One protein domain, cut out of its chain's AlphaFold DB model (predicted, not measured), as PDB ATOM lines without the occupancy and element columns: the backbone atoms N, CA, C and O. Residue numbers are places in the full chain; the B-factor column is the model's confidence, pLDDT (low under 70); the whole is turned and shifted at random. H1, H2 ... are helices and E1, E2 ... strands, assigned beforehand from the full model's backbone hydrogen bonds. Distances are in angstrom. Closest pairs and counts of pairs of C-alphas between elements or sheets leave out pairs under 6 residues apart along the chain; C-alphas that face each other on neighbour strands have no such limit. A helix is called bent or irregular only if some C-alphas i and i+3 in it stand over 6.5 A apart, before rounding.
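Overview. This is residues 10 to 96 of the 107 residues of an uncharacterized protein of Inhella inkyongensis (UniProt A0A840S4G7). Two small sheets of three strands each, E4 E5 E6 and E1 E2 E3, stand partly face to face with their strands crossed, and H2 packs along one side of the pair, on both sheets. The loop of residues 61 to 73, with the short H1, reaches away to one end of the longest axis. The printed part has 87 residues, with two named helices and six named strands in the order E1 E2 E3 E4 E5 H1 E6 H2; both sheets are antiparallel and the class is mixed, helices and strands. The whole is compact, with a radius of gyration of the C-alphas of 13.2 A and spans of 40 by 28 by 25 A.

Along the chain. E4, residues 44 to 51, is 20.3 A long and bends by 51 degrees at residue 48; its C-alpha 44 is at (178.445, 141.000, 190.939). E5 is residues 54 to 60, 19.5 A, and E6 residues 74 to 80, 19.7 A. E1 is residues 10 to 12, beginning at C-alpha 10 (162.670, 141.734, 186.318); E2 is residues 18 to 24, 16.9 A; E3 is residues 27 to 32, 16.1 A. H1 is residues 67 to 70. H2, residues 85 to 96, is 17.2 A long and ends at C-alpha 96 (171.161, 129.448, 192.055); it is irregular, with C-alphas 86 and 89 7.2 A apart.

Arrangement. In the sheet E4 E5 E6, E4 and E5 form a hairpin, with N 46 and O 58 2.9 A apart; E5 and E6 are antiparallel, with N 57 and O 77 at 2.8 A. H2 is on this sheet at a height of 9.8 A, over E5 and E6, and runs slantwise to the strands, at 39 degrees to E6 on the local plane. E1 E2 E3 is a meander, each strand the antiparallel neighbour of the one before, with N 11 and O 21 at 2.8 A and N 22 and O 29 at 2.8 A. H2 on one face of it makes two layers, helix over sheet, at a height of 9.6 A and across the strands, at 63 degrees to E2 on the local plane. The closest C-alphas of H2 and E4 are those of Leu 95 and Val 47, 7.3 A. Between the sheets, the closest C-alphas of E3 and E4 are those of Trp 28 and Val 45, 7.5 A; E1 and E6 are only just apart, at 8.4 A. H1 is on neither sheet and is apart from H2. In H2, 6 of 8 O i to N i+4 pairs are within hydrogen-bond range; H1 is too short for such a pair.

Size, cuts and confidence. The C-alphas of Gly 66 and Gly 86 are the two farthest apart, 41.7 A. The printed part has no cut. The link from E3 to E4, 11 residues, is long; its residues 40 to 41 pair antiparallel with residues 29 to 30 of E3. The mean pLDDT of the printed part is 86.7, and residues 63 to 72 are under 70.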
ATOM      1  N   SER A  10     162.721 140.392 185.742       93.75
ATOM      2  CA  SER A  10     162.670 141.734 186.318       93.75
ATOM      3  C   SER A  10     162.004 141.654 187.684       93.75
ATOM      4  O   SER A  10     160.845 141.260 187.783       93.75
ATOM      5  N   TRP A  11     162.750 141.973 188.739       93.94
ATOM      6  CA  TRP A  11     162.261 141.984 190.111       93.94
ATOM      7  C   TRP A  11     162.110 143.430 190.603       93.94
ATOM      8  O   TRP A  11     163.124 144.113 190.768       93.94
ATOM      9  N   PRO A  12     160.885 143.915 190.865       93.94
ATOM     10  CA  PRO A  12     160.665 145.257 191.397       93.94
ATOM     11  C   PRO A  12     161.324 145.465 192.765       93.94
ATOM     12  O   PRO A  12     161.283 144.596 193.637       93.94
ATOM     13  N   LEU A  13     161.930 146.632 192.966       91.38
ATOM     14  CA  LEU A  13     162.595 147.004 194.210       91.38
ATOM     15  C   LEU A  13     161.819 148.118 194.910       91.38
ATOM     16  O   LEU A  13     161.423 149.101 194.293       91.38
ATOM     17  N   ALA A  14     161.667 147.993 196.226       85.06
ATOM     18  CA  ALA A  14     161.207 149.083 197.078       85.06
ATOM     19  C   ALA A  14     162.404 149.971 197.471       85.06
ATOM     20  O   ALA A  14     162.795 150.008 198.637       85.06
ATOM     21  N   HIS A  15     163.041 150.620 196.489       84.50
ATOM     22  CA  HIS A  15     164.209 151.480 196.696       84.50
ATOM     23  C   HIS A  15     164.000 152.851 196.031       84.50
ATOM     24  O   HIS A  15     163.515 152.902 194.903       84.50
ATOM     25  N   PRO A  16     164.382 153.975 196.668       85.62
ATOM     26  CA  PRO A  16     164.143 155.307 196.104       85.62
ATOM     27  C   PRO A  16     164.871 155.534 194.772       85.62
ATOM     28  O   PRO A  16     164.315 156.130 193.857       85.62
ATOM     29  N   GLN A  17     166.096 155.021 194.638       87.62
ATOM     30  CA  GLN A  17     166.918 155.213 193.434       87.62
ATOM     31  C   GLN A  17     166.716 154.134 192.365       87.62
ATOM     32  O   GLN A  17     167.025 154.371 191.200       87.62
ATOM     33  N   TRP A  18     166.229 152.952 192.749       91.12
ATOM     34  CA  TRP A  18     166.208 151.780 191.876       91.12
ATOM     35  C   TRP A  18     164.803 151.204 191.815       91.12
ATOM     36  O   TRP A  18     164.255 150.779 192.828       91.12
ATOM     37  N   ARG A  19     164.256 151.123 190.607       93.94
ATOM     38  CA  ARG A  19     162.929 150.575 190.340       93.94
ATOM     39  C   ARG A  19     162.925 149.053 190.317       93.94
ATOM     40  O   ARG A  19     161.957 148.437 190.755       93.94
ATOM     41  N   ALA A  20     163.960 148.436 189.751       94.12
ATOM     42  CA  ALA A  20     163.997 146.987 189.567       94.12
ATOM     43  C   ALA A  20     165.422 146.435 189.468       94.12
ATOM     44  O   ALA A  20     166.339 147.112 189.005       94.12
ATOM     45  N   LEU A  21     165.573 145.170 189.852       94.56
ATOM     46  CA  LEU A  21     166.733 144.335 189.575       94.56
ATOM     47  C   LEU A  21     166.400 143.415 188.398       94.56
ATOM     48  O   LEU A  21     165.480 142.602 188.489       94.56
ATOM     49  N   VAL A  22     167.158 143.521 187.313       94.19
ATOM     50  CA  VAL A  22     166.928 142.761 186.082       94.19
ATOM     51  C   VAL A  22     168.058 141.767 185.857       94.19
ATOM     52  O   VAL A  22     169.222 142.089 186.097       94.19
ATOM     53  N   CYS A  23     167.715 140.564 185.400       91.62
ATOM     54  CA  CYS A  23     168.655 139.575 184.888       91.62
ATOM     55  C   CYS A  23     168.265 139.202 183.459       91.62
ATOM     56  O   CYS A  23     167.182 138.661 183.237       91.62
ATOM     57  N   GLU A  24     169.154 139.450 182.506       88.12
ATOM     58  CA  GLU A  24     168.955 139.115 181.098       88.12
ATOM     59  C   GLU A  24     170.228 138.476 180.545       88.12
ATOM     60  O   GLU A  24     171.332 138.974 180.764       88.12
ATOM     61  N   ALA A  25     170.093 137.316 179.894       84.19
ATOM     62  CA  ALA A  25     171.225 136.539 179.373       84.19
ATOM     63  C   ALA A  25     172.359 136.286 180.403       84.19
ATOM     64  O   ALA A  25     173.517 136.109 180.041       84.19
ATOM     65  N   GLY A  26     172.036 136.258 181.705       81.88
ATOM     66  CA  GLY A  26     173.003 136.069 182.795       81.88
ATOM     67  C   GLY A  26     173.701 137.348 183.286       81.88
ATOM     68  O   GLY A  26     174.461 137.281 184.264       81.88
ATOM     69  N   HIS A  27     173.414 138.492 182.664       88.81
ATOM     70  CA  HIS A  27     173.856 139.818 183.084       88.81
ATOM     71  C   HIS A  27     172.835 140.448 184.023       88.81
ATOM     72  O   HIS A  27     171.633 140.367 183.785       88.81
ATOM     73  N   TRP A  28     173.323 141.078 185.090       91.94
ATOM     74  CA  TRP A  28     172.477 141.730 186.083       91.94
ATOM     75  C   TRP A  28     172.597 143.243 185.980       91.94
ATOM     76  O   TRP A  28     173.703 143.764 185.836       91.94
ATOM     77  N   VAL A  29     171.469 143.936 186.087       93.31
ATOM     78  CA  VAL A  29     171.377 145.389 185.933       93.31
ATOM     79  C   VAL A  29     170.381 145.950 186.947       93.31
ATOM     80  O   VAL A  29     169.355 145.328 187.230       93.31
ATOM     81  N   LEU A  30     170.677 147.124 187.500       92.19
ATOM     82  CA  LEU A  30     169.727 147.930 188.257       92.19
ATOM     83  C   LEU A  30     169.060 148.940 187.327       92.19
ATOM     84  O   LEU A  30     169.736 149.744 186.685       92.19
ATOM     85  N   LEU A  31     167.733 148.901 187.267       93.00
ATOM     86  CA  LEU A  31     166.952 149.914 186.573       93.00
ATOM     87  C   LEU A  31     166.704 151.093 187.518       93.00
ATOM     88  O   LEU A  31     166.144 150.869 188.598       93.00
ATOM     89  N   PRO A  32     167.089 152.321 187.144       92.19
ATOM     90  CA  PRO A  32     166.834 153.495 187.964       92.19
ATOM     91  C   PRO A  32     165.341 153.824 188.035       92.19
ATOM     92  O   PRO A  32     164.541 153.414 187.190       92.19
ATOM     93  N   THR A  33     164.961 154.543 189.090       91.94
ATOM     94  CA  THR A  33     163.611 155.110 189.227       91.94
ATOM     95  C   THR A  33     163.405 156.293 188.281       91.94
ATOM     96  O   THR A  33     162.307 156.458 187.753       91.94
ATOM     97  N   ASP A  34     164.451 157.092 188.051       90.38
ATOM     98  CA  ASP A  34     164.434 158.199 187.096       90.38
ATOM     99  C   ASP A  34     164.418 157.658 185.651       90.38
ATOM    100  O   ASP A  34     165.357 156.957 185.263       90.38
ATOM    101  N   PRO A  35     163.380 157.952 184.844       78.50
ATOM    102  CA  PRO A  35     163.272 157.468 183.469       78.50
ATOM    103  C   PRO A  35     164.353 158.012 182.521       78.50
ATOM    104  O   PRO A  35     164.531 157.433 181.451       78.50
ATOM    105  N   GLY A  36     165.056 159.093 182.880       83.62
ATOM    106  CA  GLY A  36     166.174 159.628 182.093       83.62
ATOM    107  C   GLY A  36     167.538 159.027 182.445       83.62
ATOM    108  O   GLY A  36     168.520 159.314 181.763       83.62
ATOM    109  N   ALA A  37     167.622 158.225 183.509       88.12
ATOM    110  CA  ALA A  37     168.872 157.635 183.958       88.12
ATOM    111  C   ALA A  37     169.143 156.288 183.272       88.12
ATOM    112  O   ALA A  37     168.249 155.466 183.064       88.12
ATOM    113  N   GLU A  38     170.414 156.044 182.965       89.12
ATOM    114  CA  GLU A  38     170.848 154.804 182.330       89.12
ATOM    115  C   GLU A  38     170.800 153.610 183.306       89.12
ATOM    116  O   GLU A  38     171.135 153.746 184.493       89.12
ATOM    117  N   PRO A  39     170.436 152.406 182.825       90.31
ATOM    118  CA  PRO A  39     170.553 151.181 183.599       90.31
ATOM    119  C   PRO A  39     171.980 150.967 184.106       90.31
ATOM    120  O   PRO A  39     172.948 151.033 183.350       90.31
ATOM    121  N   THR A  40     172.126 150.660 185.394       90.19
ATOM    122  CA  THR A  40     173.445 150.453 185.998       90.19
ATOM    123  C   THR A  40     173.801 148.966 185.993       90.19
ATOM    124  O   THR A  40     173.182 148.192 186.732       90.19
ATOM    125  N   PRO A  41     174.781 148.519 185.183       91.38
ATOM    126  CA  PRO A  41     175.186 147.120 185.164       91.38
ATOM    127  C   PRO A  41     175.817 146.747 186.503       91.38
ATOM    128  O   PRO A  41     176.572 147.522 187.075       91.38
ATOM    129  N   LEU A  42     175.541 145.548 187.006       90.31
ATOM    130  CA  LEU A  42     176.146 145.040 188.233       90.31
ATOM    131  C   LEU A  42     177.398 144.232 187.908       90.31
ATOM    132  O   LEU A  42     177.373 143.307 187.096       90.31
ATOM    133  N   GLN A  43     178.488 144.519 188.615       88.56
ATOM    134  CA  GLN A  43     179.706 143.717 188.538       88.56
ATOM    135  C   GLN A  43     179.474 142.325 189.136       88.56
ATOM    136  O   GLN A  43     179.978 141.317 188.636       88.56
ATOM    137  N   ARG A  44     178.726 142.257 190.244       86.88
ATOM    138  CA  ARG A  44     178.445 141.000 190.939       86.88
ATOM    139  C   ARG A  44     177.151 141.073 191.736       86.88
ATOM    140  O   ARG A  44     176.857 142.082 192.364       86.88
ATOM    141  N   VAL A  45     176.453 139.943 191.779       90.50
ATOM    142  CA  VAL A  45     175.347 139.673 192.700       90.50
ATOM    143  C   VAL A  45     175.742 138.469 193.546       90.50
ATOM    144  O   VAL A  45     176.055 137.411 192.999       90.50
ATOM    145  N   ASP A  46     175.785 138.645 194.864       89.19
ATOM    146  CA  ASP A  46     176.003 137.575 195.839       89.19
ATOM    147  C   ASP A  46     174.708 137.344 196.634       89.19
ATOM    148  O   ASP A  46     174.084 138.306 197.087       89.19
ATOM    149  N   VAL A  47     174.336 136.081 196.860       91.12
ATOM    150  CA  VAL A  47     173.311 135.728 197.856       91.12
ATOM    151  C   VAL A  47     173.992 135.658 199.222       91.12
ATOM    152  O   VAL A  47     174.842 134.796 199.437       91.12
ATOM    153  N   VAL A  48     173.656 136.593 200.109       90.56
ATOM    154  CA  VAL A  48     174.172 136.667 201.486       90.56
ATOM    155  C   VAL A  48     173.399 135.717 202.395       90.56
ATOM    156  O   VAL A  48     173.999 135.020 203.206       90.56
ATOM    157  N   LEU A  49     172.076 135.671 202.232       89.69
ATOM    158  CA  LEU A  49     171.180 134.796 202.982       89.69
ATOM    159  C   LEU A  49     170.077 134.276 202.056       89.69
ATOM    160  O   LEU A  49     169.513 135.042 201.275       89.69
ATOM    161  N   ASP A  50     169.769 132.986 202.159       90.38
ATOM    162  CA  ASP A  50     168.631 132.344 201.497       90.38
ATOM    163  C   ASP A  50     167.791 131.646 202.560       90.38
ATOM    164  O   ASP A  50     168.156 130.585 203.067       90.38
ATOM    165  N   LEU A  51     166.688 132.288 202.915       89.38
ATOM    166  CA  LEU A  51     165.574 131.673 203.613       89.38
ATOM    167  C   LEU A  51     164.525 131.340 202.547       89.38
ATOM    168  O   LEU A  51     164.391 132.044 201.549       89.38
ATOM    169  N   ASN A  52     163.776 130.260 202.724       87.75
ATOM    170  CA  ASN A  52     162.880 129.739 201.689       87.75
ATOM    171  C   ASN A  52     161.976 130.817 201.032       87.75
ATOM    172  O   ASN A  52     161.877 130.874 199.802       87.75
ATOM    173  N   GLU A  53     161.420 131.729 201.838       93.44
ATOM    174  CA  GLU A  53     160.612 132.881 201.405       93.44
ATOM    175  C   GLU A  53     161.360 134.231 201.293       93.44
ATOM    176  O   GLU A  53     160.747 135.247 200.942       93.44
ATOM    177  N   LEU A  54     162.661 134.286 201.599       94.25
ATOM    178  CA  LEU A  54     163.435 135.530 201.661       94.25
ATOM    179  C   LEU A  54     164.867 135.364 201.147       94.25
ATOM    180  O   LEU A  54     165.627 134.520 201.606       94.25
ATOM    181  N   LEU A  55     165.286 136.261 200.260       93.38
ATOM    182  CA  LEU A  55     166.666 136.341 199.786       93.38
ATOM    183  C   LEU A  55     167.272 137.676 200.198       93.38
ATOM    184  O   LEU A  55     166.734 138.729 199.866       93.38
ATOM    185  N   TRP A  56     168.418 137.639 200.869       93.38
ATOM    186  CA  TRP A  56     169.251 138.818 201.065       93.38
ATOM    187  C   TRP A  56     170.376 138.807 200.040       93.38
ATOM    188  O   TRP A  56     171.205 137.894 200.010       93.38
ATOM    189  N   LEU A  57     170.406 139.832 199.200       92.94
ATOM    190  CA  LEU A  57     171.391 140.012 198.152       92.94
ATOM    191  C   LEU A  57     172.351 141.141 198.500       92.94
ATOM    192  O   LEU A  57     171.952 142.173 199.044       92.94
ATOM    193  N   ARG A  58     173.606 140.956 198.101       91.75
ATOM    194  CA  ARG A  58     174.604 142.017 198.021       91.75
ATOM    195  C   ARG A  58     174.956 142.252 196.560       91.75
ATOM    196  O   ARG A  58     175.461 141.355 195.881       91.75
ATOM    197  N   LEU A  59     174.689 143.462 196.097       90.88
ATOM    198  CA  LEU A  59     174.916 143.932 194.739       90.88
ATOM    199  C   LEU A  59     176.187 144.779 194.729       90.88
ATOM    200  O   LEU A  59     176.349 145.649 195.580       90.88
ATOM    201  N   ARG A  60     177.097 144.520 193.791       89.19
ATOM    202  CA  ARG A  60     178.324 145.307 193.619       89.19
ATOM    203  C   ARG A  60     178.224 146.098 192.330       89.19
ATOM    204  O   ARG A  60     178.145 145.492 191.256       89.19
ATOM    205  N   CYS A  61     178.233 147.417 192.447       84.31
ATOM    206  CA  CYS A  61     178.207 148.308 191.298       84.31
ATOM    207  C   CYS A  61     179.633 148.545 190.772       84.31
ATOM    208  O   CYS A  61     180.595 148.543 191.549       84.31
ATOM    209  N   PRO A  62     179.799 148.724 189.454       75.19
ATOM    210  CA  PRO A  62     181.056 149.140 188.870       75.19
ATOM    211  C   PRO A  62     181.379 150.550 189.358       75.19
ATOM    212  O   PRO A  62     180.580 151.475 189.260       75.19
ATOM    213  N   VAL A  63     182.580 150.703 189.886       68.81
ATOM    214  CA  VAL A  63     183.154 151.974 190.325       68.81
ATOM    215  C   VAL A  63     184.109 152.467 189.250       68.81
ATOM    216  O   VAL A  63     184.833 151.679 188.636       68.81
ATOM    217  N   GLY A  64     184.122 153.783 189.034       61.94
ATOM    218  CA  GLY A  64     185.110 154.442 188.182       61.94
ATOM    219  C   GLY A  64     186.552 154.168 188.634       61.94
ATOM    220  O   GLY A  64     186.803 153.793 189.783       61.94
ATOM    221  N   ARG A  65     187.507 154.347 187.707       56.19
ATOM    222  CA  ARG A  65     188.944 154.096 187.931       56.19
ATOM    223  C   ARG A  65     189.468 154.814 189.187       56.19
ATOM    224  O   ARG A  65     189.042 155.923 189.498       56.19
ATOM    225  N   GLY A  66     190.450 154.207 189.857       62.75
ATOM    226  CA  GLY A  66     191.149 154.776 191.018       62.75
ATOM    227  C   GLY A  66     190.986 153.939 192.288       62.75
ATOM    228  O   GLY A  66     190.571 152.785 192.228       62.75
ATOM    229  N   TRP A  67     191.295 154.520 193.452       61.38
ATOM    230  CA  TRP A  67     191.218 153.839 194.757       61.38
ATOM    231  C   TRP A  67     189.815 153.301 195.081       61.38
ATOM    232  O   TRP A  67     189.684 152.299 195.779       61.38
ATOM    233  N   ARG A  68     188.764 153.908 194.511       56.41
ATOM    234  CA  ARG A  68     187.380 153.428 194.628       56.41
ATOM    235  C   ARG A  68     187.167 152.063 193.975       56.41
ATOM    236  O   ARG A  68     186.313 151.329 194.442       56.41
ATOM    237  N   ALA A  69     187.978 151.666 192.989       61.75
ATOM    238  CA  ALA A  69     187.938 150.316 192.420       61.75
ATOM    239  C   ALA A  69     188.299 149.219 193.441       61.75
ATOM    240  O   ALA A  69     187.862 148.079 193.291       61.75
ATOM    241  N   LEU A  70     189.063 149.563 194.488       59.72
ATOM    242  CA  LEU A  70     189.392 148.652 195.593       59.72
ATOM    243  C   LEU A  70     188.217 148.479 196.567       59.72
ATOM    244  O   LEU A  70     188.113 147.450 197.229       59.72
ATOM    245  N   TRP A  71     187.317 149.463 196.620       63.94
ATOM    246  CA  TRP A  71     186.133 149.486 197.476       63.94
ATOM    247  C   TRP A  71     184.887 149.801 196.641       63.94
ATOM    248  O   TRP A  71     184.360 150.914 196.717       63.94
ATOM    249  N   PRO A  72     184.426 148.840 195.815       66.81
ATOM    250  CA  PRO A  72     183.251 149.039 194.985       66.81
ATOM    251  C   PRO A  72     182.036 149.340 195.841       66.81
ATOM    252  O   PRO A  72     181.864 148.748 196.907       66.81
ATOM    253  N   GLU A  73     181.189 150.238 195.348       80.19
ATOM    254  CA  GLU A  73     179.925 150.568 195.986       80.19
ATOM    255  C   GLU A  73     179.054 149.309 196.096       80.19
ATOM    256  O   GLU A  73     178.919 148.529 195.141       80.19
ATOM    257  N   GLN A  74     178.507 149.078 197.292       86.31
ATOM    258  CA  GLN A  74     177.736 147.880 197.612       86.31
ATOM    259  C   GLN A  74     176.335 148.266 198.047       86.31
ATOM    260  O   GLN A  74     176.158 149.087 198.943       86.31
ATOM    261  N   TRP A  75     175.351 147.598 197.459       87.69
ATOM    262  CA  TRP A  75     173.947 147.757 197.805       87.69
ATOM    263  C   TRP A  75     173.402 146.454 198.364       87.69
ATOM    264  O   TRP A  75     173.700 145.369 197.861       87.69
ATOM    265  N   HIS A  76     172.591 146.558 199.409       90.81
ATOM    266  CA  HIS A  76     171.948 145.413 200.034       90.81
ATOM    267  C   HIS A  76     170.457 145.442 199.735       90.81
ATOM    268  O   HIS A  76     169.791 146.450 199.959       90.81
ATOM    269  N   VAL A  77     169.938 144.326 199.231       91.75
ATOM    270  CA  VAL A  77     168.538 144.214 198.818       91.75
ATOM    271  C   VAL A  77     167.931 142.960 199.424       91.75
ATOM    272  O   VAL A  77     168.534 141.891 199.379       91.75
ATOM    273  N   ILE A  78     166.731 143.091 199.979       92.94
ATOM    274  CA  ILE A  78     165.952 141.967 200.495       92.94
ATOM    275  C   ILE A  78     164.802 141.703 199.526       92.94
ATOM    276  O   ILE A  78     163.959 142.573 199.316       92.94
ATOM    277  N   LEU A  79     164.762 140.500 198.959       93.81
ATOM    278  CA  LEU A  79     163.654 140.019 198.140       93.81
ATOM    279  C   LEU A  79     162.759 139.133 198.997       93.81
ATOM    280  O   LEU A  79     163.258 138.252 199.701       93.81
ATOM    281  N   ARG A  80     161.445 139.335 198.920       94.56
ATOM    282  CA  ARG A  80     160.466 138.519 199.646       94.56
ATOM    283  C   ARG A  80     159.521 137.850 198.663       94.56
ATOM    284  O   ARG A  80     158.927 138.530 197.828       94.56
ATOM    285  N   GLN A  81     159.311 136.545 198.812       94.62
ATOM    286  CA  GLN A  81     158.385 135.780 197.974       94.62
ATOM    287  C   GLN A  81     156.992 136.418 197.915       94.62
ATOM    288  O   GLN A  81     156.406 136.507 196.842       94.62
ATOM    289  N   ALA A  82     156.492 136.902 199.055       92.88
ATOM    290  CA  ALA A  82     155.163 137.500 199.168       92.88
ATOM    291  C   ALA A  82     154.950 138.733 198.269       92.88
ATOM    292  O   ALA A  82     153.814 139.031 197.923       92.88
ATOM    293  N   GLN A  83     156.018 139.438 197.871       91.62
ATOM    294  CA  GLN A  83     155.905 140.607 196.992       91.62
ATOM    295  C   GLN A  83     155.567 140.195 195.557       91.62
ATOM    296  O   GLN A  83     154.733 140.822 194.910       91.62
ATOM    297  N   HIS A  84     156.197 139.122 195.068       91.50
ATOM    298  CA  HIS A  84     156.042 138.645 193.695       91.50
ATOM    299  C   HIS A  84     156.085 137.108 193.641       91.50
ATOM    300  O   HIS A  84     157.061 136.529 193.150       91.50
ATOM    301  N   PRO A  85     155.035 136.413 194.117       91.44
ATOM    302  CA  PRO A  85     155.051 134.955 194.251       91.44
ATOM    303  C   PRO A  85     155.225 134.237 192.907       91.44
ATOM    304  O   PRO A  85     155.934 133.235 192.840       91.44
ATOM    305  N   GLY A  86     154.666 134.784 191.820       90.94
ATOM    306  CA  GLY A  86     154.827 134.234 190.468       90.94
ATOM    307  C   GLY A  86     156.253 134.338 189.909       90.94
ATOM    308  O   GLY A  86     156.663 133.491 189.123       90.94
ATOM    309  N   LEU A  87     157.040 135.328 190.351       91.19
ATOM    310  CA  LEU A  87     158.433 135.520 189.920       91.19
ATOM    311  C   LEU A  87     159.434 134.764 190.807       91.19
ATOM    312  O   LEU A  87     160.607 134.635 190.448       91.19
ATOM    313  N   TRP A  88     158.988 134.251 191.960       92.56
ATOM    314  CA  TRP A  88     159.855 133.628 192.960       92.56
ATOM    315  C   TRP A  88     160.677 132.438 192.433       92.56
ATOM    316  O   TRP A  88     161.894 132.408 192.655       92.56
ATOM    317  N   PRO A  89     160.096 131.483 191.680       91.31
ATOM    318  CA  PRO A  89     160.872 130.373 191.130       91.31
ATOM    319  C   PRO A  89     161.952 130.847 190.149       91.31
ATOM    320  O   PRO A  89     163.071 130.333 190.162       91.31
ATOM    321  N   MET A  90     161.644 131.866 189.339       90.81
ATOM    322  CA  MET A  90     162.564 132.421 188.343       90.81
ATOM    323  C   MET A  90     163.744 133.134 189.005       90.81
ATOM    324  O   MET A  90     164.890 132.892 188.627       90.81
ATOM    325  N   VAL A  91     163.494 133.964 190.026       91.19
ATOM    326  CA  VAL A  91     164.579 134.654 190.743       91.19
ATOM    327  C   VAL A  91     165.468 133.676 191.505       91.19
ATOM    328  O   VAL A  91     166.694 133.795 191.442       91.19
ATOM    329  N   ARG A  92     164.892 132.642 192.135       90.44
ATOM    330  CA  ARG A  92     165.681 131.583 192.786       90.44
ATOM    331  C   ARG A  92     166.539 130.819 191.780       90.44
ATOM    332  O   ARG A  92     167.706 130.561 192.077       90.44
ATOM    333  N   ALA A  93     166.003 130.499 190.601       88.50
ATOM    334  CA  ALA A  93     166.751 129.840 189.533       88.50
ATOM    335  C   ALA A  93     167.891 130.724 188.999       88.50
ATOM    336  O   ALA A  93     169.028 130.262 188.897       88.50
ATOM    337  N   ALA A  94     167.625 132.009 188.743       88.62
ATOM    338  CA  ALA A  94     168.628 132.965 188.268       88.62
ATOM    339  C   ALA A  94     169.772 133.186 189.273       88.62
ATOM    340  O   ALA A  94     170.918 133.428 188.883       88.62
ATOM    341  N   LEU A  95     169.482 133.070 190.570       88.75
ATOM    342  CA  LEU A  95     170.458 133.226 191.650       88.75
ATOM    343  C   LEU A  95     171.112 131.912 192.091       88.75
ATOM    344  O   LEU A  95     172.065 131.955 192.869       88.75
ATOM    345  N   ALA A  96     170.664 130.750 191.604       84.12
ATOM    346  CA  ALA A  96     171.161 129.448 192.055       84.12
ATOM    347  C   ALA A  96     172.687 129.310 191.889       84.12
ATOM    348  O   ALA A  96     173.366 128.846 192.802       84.12
TER     349      ALA A  96